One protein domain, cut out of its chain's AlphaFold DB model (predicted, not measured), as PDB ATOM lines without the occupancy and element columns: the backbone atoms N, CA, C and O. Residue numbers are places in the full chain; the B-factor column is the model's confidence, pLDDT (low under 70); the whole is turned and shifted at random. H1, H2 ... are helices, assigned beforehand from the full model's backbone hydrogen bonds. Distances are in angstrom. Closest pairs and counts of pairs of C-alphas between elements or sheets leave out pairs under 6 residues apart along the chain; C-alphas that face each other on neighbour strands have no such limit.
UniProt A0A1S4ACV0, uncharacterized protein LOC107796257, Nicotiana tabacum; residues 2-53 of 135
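This is residues 2 to 53 of the 135 residues of the protein "uncharacterized protein LOC107796257" of Nicotiana tabacum (UniProt A0A1S4ACV0). A small compact head of three short helices, H1, H2 and H3, continues into an arm, residues 37 to 53 with H4, that sticks out and makes the length. The printed part has 52 residues, with four named helices in the order H1, H2, H3, H4 and no named strand: all helix. It is only just extended, close to loose, with a radius of gyration of the C-alphas of 15.3 A and spans of 46 by 18 by 15 A.

Start at H1, residues 2 to 8; it forms a helical hairpin with H2, residues 12 to 18, and they only just touch, with 3 pairs of C-alphas within 8 A, the closest those of Thr 7 and Ala 15, 5.0 A apart. They run opposite ways at a shallow tilt of 32 degrees, only just short of steep. H3, residues 24 to 35, only just touches H1, with 3 such pairs and with residue 24 alone; the closest C-alphas, of Ile 3 and Ala 24, are 5.2 A apart. H4, residues 38 to 52, meets H3 only through their link. Every O i to N i+4 pair is within hydrogen-bond range in H1, H3 and H4, and 2 of 3 in H2.

Find C-alpha 2 at (118.154, 109.032, 104.056), where H1 begins; H1 and H2 measure 10.1 A and 10.2 A, H3 15.9 A. H4 runs 21.0 A to C-alpha 52 at (103.457, 140.215, 75.927).

The two C-alphas farthest apart, of Tyr 20 and Thr 53, are 46.7 A apart. The printed part has no cut, its three links are tight, and pLDDT is under 70 at residues 36 to 39.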
ATOM      1  N   VAL A   2     118.674 108.076 105.067       74.00
ATOM      2  CA  VAL A   2     118.154 109.032 104.056       74.00
ATOM      3  C   VAL A   2     119.185 110.097 103.657       74.00
ATOM      4  O   VAL A   2     119.345 110.375 102.476       74.00
ATOM      5  N   ILE A   3     119.937 110.640 104.621       77.06
ATOM      6  CA  ILE A   3     120.961 111.674 104.374       77.06
ATOM      7  C   ILE A   3     122.057 111.170 103.428       77.06
ATOM      8  O   ILE A   3     122.411 111.863 102.485       77.06
ATOM      9  N   SER A   4     122.526 109.937 103.632       77.69
ATOM     10  CA  SER A   4     123.545 109.298 102.792       77.69
ATOM     11  C   SER A   4     123.093 109.074 101.346       77.69
ATOM     12  O   SER A   4     123.918 109.160 100.448       77.69
ATOM     13  N   LEU A   5     121.801 108.807 101.118       78.12
ATOM     14  CA  LEU A   5     121.222 108.693  99.769       78.12
ATOM     15  C   LEU A   5     121.067 110.065  99.104       78.12
ATOM     16  O   LEU A   5     121.221 110.209  97.891       78.12
ATOM     17  N   PHE A   6     120.768 111.079  99.914       73.25
ATOM     18  CA  PHE A   6     120.674 112.460  99.471       73.25
ATOM     19  C   PHE A   6     122.035 112.998  99.030       73.25
ATOM     20  O   PHE A   6     122.152 113.500  97.919       73.25
ATOM     21  N   THR A   7     123.075 112.843  99.852       76.75
ATOM     22  CA  THR A   7     124.426 113.327  99.537       76.75
ATOM     23  C   THR A   7     125.080 112.550  98.401       76.75
ATOM     24  O   THR A   7     125.777 113.155  97.594       76.75
ATOM     25  N   SER A   8     124.803 111.247  98.263       80.94
ATOM     26  CA  SER A   8     125.306 110.446  97.137       80.94
ATOM     27  C   SER A   8     124.677 110.806  95.789       80.94
ATOM     28  O   SER A   8     125.211 110.431  94.751       80.94
ATOM     29  N   SER A   9     123.531 111.492  95.798       81.06
ATOM     30  CA  SER A   9     122.829 111.935  94.585       81.06
ATOM     31  C   SER A   9     123.242 113.345  94.138       81.06
ATOM     32  O   SER A   9     122.768 113.821  93.108       81.06
ATOM     33  N   LEU A  10     124.094 114.032  94.909       81.88
ATOM     34  CA  LEU A  10     124.558 115.395  94.640       81.88
ATOM     35  C   LEU A  10     125.959 115.381  94.020       81.88
ATOM     36  O   LEU A  10     126.730 114.441  94.214       81.88
ATOM     37  N   SER A  11     126.315 116.449  93.301       85.62
ATOM     38  CA  SER A  11     127.711 116.658  92.905       85.62
ATOM     39  C   SER A  11     128.595 116.818  94.152       85.62
ATOM     40  O   SER A  11     128.119 117.330  95.172       85.62
ATOM     41  N   PRO A  12     129.874 116.408  94.097       83.50
ATOM     42  CA  PRO A  12     130.757 116.395  95.265       83.50
ATOM     43  C   PRO A  12     130.872 117.767  95.945       83.50
ATOM     44  O   PRO A  12     130.778 117.849  97.166       83.50
ATOM     45  N   GLU A  13     130.942 118.850  95.166       82.38
ATOM     46  CA  GLU A  13     130.990 120.231  95.674       82.38
ATOM     47  C   GLU A  13     129.722 120.631  96.453       82.38
ATOM     48  O   GLU A  13     129.774 121.380  97.429       82.38
ATOM     49  N   ILE A  14     128.555 120.130  96.035       80.75
ATOM     50  CA  ILE A  14     127.274 120.428  96.687       80.75
ATOM     51  C   ILE A  14     127.087 119.525  97.908       80.75
ATOM     52  O   ILE A  14     126.616 119.999  98.943       80.75
ATOM     53  N   ALA A  15     127.488 118.255  97.813       83.75
ATOM     54  CA  ALA A  15     127.447 117.293  98.910       83.75
ATOM     55  C   ALA A  15     128.298 117.758 100.103       83.75
ATOM     56  O   ALA A  15     127.827 117.712 101.240       83.75
ATOM     57  N   GLU A  16     129.498 118.283  99.844       85.50
ATOM     58  CA  GLU A  16     130.383 118.847 100.869       85.50
ATOM     59  C   GLU A  16     129.732 120.036 101.591       85.50
ATOM     60  O   GLU A  16     129.800 120.150 102.816       85.50
ATOM     61  N   SER A  17     128.987 120.870 100.855       83.06
ATOM     62  CA  SER A  17     128.306 122.043 101.419       83.06
ATOM     63  C   SER A  17     127.163 121.712 102.388       83.06
ATOM     64  O   SER A  17     126.783 122.566 103.187       83.06
ATOM     65  N   VAL A  18     126.624 120.487 102.335       83.06
ATOM     66  CA  VAL A  18     125.492 120.041 103.162       83.06
ATOM     67  C   VAL A  18     125.856 118.902 104.122       83.06
ATOM     68  O   VAL A  18     124.991 118.473 104.889       83.06
ATOM     69  N   GLN A  19     127.114 118.429 104.132       80.81
ATOM     70  CA  GLN A  19     127.526 117.215 104.858       80.81
ATOM     71  C   GLN A  19     127.340 117.290 106.379       80.81
ATOM     72  O   GLN A  19     127.193 116.262 107.033       80.81
ATOM     73  N   TYR A  20     127.336 118.502 106.938       82.12
ATOM     74  CA  TYR A  20     127.150 118.750 108.370       82.12
ATOM     75  C   TYR A  20     125.688 119.003 108.760       82.12
ATOM     76  O   TYR A  20     125.405 119.369 109.897       82.12
ATOM     77  N   SER A  21     124.749 118.843 107.827       82.38
ATOM     78  CA  SER A  21     123.332 119.073 108.103       82.38
ATOM     79  C   SER A  21     122.740 117.930 108.924       82.38
ATOM     80  O   SER A  21     122.878 116.757 108.584       82.38
ATOM     81  N   GLU A  22     122.012 118.287 109.979       82.38
ATOM     82  CA  GLU A  22     121.471 117.337 110.961       82.38
ATOM     83  C   GLU A  22     120.295 116.500 110.428       82.38
ATOM     84  O   GLU A  22     119.977 115.442 110.972       82.38
ATOM     85  N   SER A  23     119.637 116.945 109.351       84.88
ATOM     86  CA  SER A  23     118.485 116.254 108.771       84.88
ATOM     87  C   SER A  23     118.415 116.397 107.250       84.88
ATOM     88  O   SER A  23     118.844 117.399 106.678       84.88
ATOM     89  N   ALA A  24     117.807 115.407 106.586       82.38
ATOM     90  CA  ALA A  24     117.533 115.464 105.147       82.38
ATOM     91  C   ALA A  24     116.595 116.630 104.778       82.38
ATOM     92  O   ALA A  24     116.720 117.201 103.700       82.38
ATOM     93  N   GLU A  25     115.702 117.030 105.689       80.50
ATOM     94  CA  GLU A  25     114.861 118.221 105.525       80.50
ATOM     95  C   GLU A  25     115.702 119.506 105.501       80.50
ATOM     96  O   GLU A  25     115.464 120.389 104.680       80.50
ATOM     97  N   CYS A  26     116.715 119.602 106.366       81.06
ATOM     98  CA  CYS A  26     117.631 120.739 106.393       81.06
ATOM     99  C   CYS A  26     118.451 120.818 105.096       81.06
ATOM    100  O   CYS A  26     118.559 121.891 104.504       81.06
ATOM    101  N   ILE A  27     118.938 119.672 104.604       84.12
ATOM    102  CA  ILE A  27     119.618 119.561 103.303       84.12
ATOM    103  C   ILE A  27     118.699 120.046 102.180       84.12
ATOM    104  O   ILE A  27     119.096 120.894 101.383       84.12
ATOM    105  N   TRP A  28     117.455 119.558 102.140       81.44
ATOM    106  CA  TRP A  28     116.478 119.964 101.131       81.44
ATOM    107  C   TRP A  28     116.204 121.470 101.161       81.44
ATOM    108  O   TRP A  28     116.294 122.116 100.121       81.44
ATOM    109  N   LYS A  29     115.961 122.058 102.340       77.81
ATOM    110  CA  LYS A  29     115.743 123.509 102.485       77.81
ATOM    111  C   LYS A  29     116.955 124.327 102.044       77.81
ATOM    112  O   LYS A  29     116.790 125.353 101.394       77.81
ATOM    113  N   GLN A  30     118.174 123.896 102.367       78.62
ATOM    114  CA  GLN A  30     119.387 124.597 101.933       78.62
ATOM    115  C   GLN A  30     119.554 124.559 100.409       78.62
ATOM    116  O   GLN A  30     119.896 125.577  99.804       78.62
ATOM    117  N   LEU A  31     119.273 123.413  99.783       78.38
ATOM    118  CA  LEU A  31     119.278 123.273  98.327       78.38
ATOM    119  C   LEU A  31     118.170 124.108  97.677       78.38
ATOM    120  O   LEU A  31     118.416 124.781  96.682       78.38
ATOM    121  N   GLU A  32     116.975 124.123  98.258       73.62
ATOM    122  CA  GLU A  32     115.846 124.932  97.798       73.62
ATOM    123  C   GLU A  32     116.129 126.436  97.915       73.62
ATOM    124  O   GLU A  32     115.842 127.196  96.998       73.62
ATOM    125  N   ILE A  33     116.764 126.896  98.990       71.81
ATOM    126  CA  ILE A  33     117.135 128.310  99.131       71.81
ATOM    127  C   ILE A  33     118.221 128.690  98.120       71.81
ATOM    128  O   ILE A  33     118.144 129.739  97.480       71.81
ATOM    129  N   ARG A  34     119.249 127.846  97.972       73.44
ATOM    130  CA  ARG A  34     120.441 128.165  97.171       73.44
ATOM    131  C   ARG A  34     120.222 127.953  95.668       73.44
ATOM    132  O   ARG A  34     120.781 128.699  94.871       73.44
ATOM    133  N   TYR A  35     119.380 126.993  95.288       70.75
ATOM    134  CA  TYR A  35     119.132 126.593  93.896       70.75
ATOM    135  C   TYR A  35     117.649 126.626  93.484       70.75
ATOM    136  O   TYR A  35     117.341 126.550  92.297       70.75
ATOM    137  N   GLY A  36     116.706 126.790  94.415       63.88
ATOM    138  CA  GLY A  36     115.268 126.912  94.115       63.88
ATOM    139  C   GLY A  36     114.845 128.293  93.597       63.88
ATOM    140  O   GLY A  36     113.717 128.456  93.124       63.88
ATOM    141  N   THR A  37     115.758 129.271  93.571       54.16
ATOM    142  CA  THR A  37     115.589 130.594  92.930       54.16
ATOM    143  C   THR A  37     115.254 130.515  91.438       54.16
ATOM    144  O   THR A  37     114.641 131.439  90.894       54.16
ATOM    145  N   VAL A  38     115.553 129.385  90.790       56.50
ATOM    146  CA  VAL A  38     115.162 129.100  89.402       56.50
ATOM    147  C   VAL A  38     113.642 129.200  89.215       56.50
ATOM    148  O   VAL A  38     113.192 129.632  88.155       56.50
ATOM    149  N   ASN A  39     112.834 128.904  90.240       67.19
ATOM    150  CA  ASN A  39     111.378 129.005  90.132       67.19
ATOM    151  C   ASN A  39     110.898 130.459  90.041       67.19
ATOM    152  O   ASN A  39     110.063 130.757  89.196       67.19
ATOM    153  N   GLY A  40     111.441 131.383  90.840       72.81
ATOM    154  CA  GLY A  40     111.004 132.784  90.846       72.81
ATOM    155  C   GLY A  40     111.312 133.515  89.537       72.81
ATOM    156  O   GLY A  40     110.416 134.098  88.927       72.81
ATOM    157  N   ALA A  41     112.560 133.424  89.067       78.69
ATOM    158  CA  ALA A  41     112.981 134.034  87.805       78.69
ATOM    159  C   ALA A  41     112.247 133.418  86.604       78.69
ATOM    160  O   ALA A  41     111.776 134.137  85.726       78.69
ATOM    161  N   LYS A  42     112.067 132.092  86.589       80.06
ATOM    162  CA  LYS A  42     111.329 131.419  85.514       80.06
ATOM    163  C   LYS A  42     109.838 131.760  85.535       80.06
ATOM    164  O   LYS A  42     109.273 132.002  84.477       80.06
ATOM    165  N   ILE A  43     109.206 131.837  86.711       84.38
ATOM    166  CA  ILE A  43     107.816 132.304  86.851       84.38
ATOM    167  C   ILE A  43     107.689 133.744  86.353       84.38
ATOM    168  O   ILE A  43     106.714 134.060  85.674       84.38
ATOM    169  N   PHE A  44     108.650 134.614  86.673       84.38
ATOM    170  CA  PHE A  44     108.673 135.983  86.170       84.38
ATOM    171  C   PHE A  44     108.757 136.022  84.641       84.38
ATOM    172  O   PHE A  44     107.934 136.685  84.017       84.38
ATOM    173  N   GLU A  45     109.673 135.264  84.035       87.56
ATOM    174  CA  GLU A  45     109.795 135.179  82.576       87.56
ATOM    175  C   GLU A  45     108.518 134.639  81.920       87.56
ATOM    176  O   GLU A  45     108.033 135.235  80.963       87.56
ATOM    177  N   ILE A  46     107.902 133.583  82.470       89.06
ATOM    178  CA  ILE A  46     106.627 133.060  81.952       89.06
ATOM    179  C   ILE A  46     105.529 134.124  82.060       89.06
ATOM    180  O   ILE A  46     104.785 134.329  81.106       89.06
ATOM    181  N   LYS A  47     105.425 134.833  83.196       88.50
ATOM    182  CA  LYS A  47     104.446 135.921  83.381       88.50
ATOM    183  C   LYS A  47     104.676 137.070  82.400       88.50
ATOM    184  O   LYS A  47     103.710 137.607  81.861       88.50
ATOM    185  N   LYS A  48     105.935 137.438  82.168       90.06
ATOM    186  CA  LYS A  48     106.331 138.463  81.202       90.06
ATOM    187  C   LYS A  48     105.959 138.044  79.781       90.06
ATOM    188  O   LYS A  48     105.353 138.834  79.062       90.06
ATOM    189  N   GLU A  49     106.243 136.798  79.404       92.00
ATOM    190  CA  GLU A  49     105.853 136.252  78.103       92.00
ATOM    191  C   GLU A  49     104.327 136.259  77.943       92.00
ATOM    192  O   GLU A  49     103.819 136.744  76.932       92.00
ATOM    193  N   LEU A  50     103.589 135.830  78.972       91.50
ATOM    194  CA  LEU A  50     102.124 135.861  79.018       91.50
ATOM    195  C   LEU A  50     101.547 137.266  78.826       91.50
ATOM    196  O   LEU A  50     100.580 137.427  78.090       91.50
ATOM    197  N   ALA A  51     102.136 138.281  79.461       89.50
ATOM    198  CA  ALA A  51     101.704 139.672  79.319       89.50
ATOM    199  C   ALA A  51     101.999 140.246  77.923       89.50
ATOM    200  O   ALA A  51     101.249 141.078  77.425       89.50
ATOM    201  N   SER A  52     103.081 139.795  77.284       90.75
ATOM    202  CA  SER A  52     103.457 140.215  75.927       90.75
ATOM    203  C   SER A  52     102.771 139.421  74.809       90.75
ATOM    204  O   SER A  52     102.916 139.760  73.637       90.75
ATOM    205  N   THR A  53     102.066 138.337  75.146       90.94
ATOM    206  CA  THR A  53     101.466 137.443  74.155       90.94
ATOM    207  C   THR A  53     100.165 138.038  73.626       90.94
ATOM    208  O   THR A  53      99.192 138.198  74.355       90.94
TER     209      THR A  53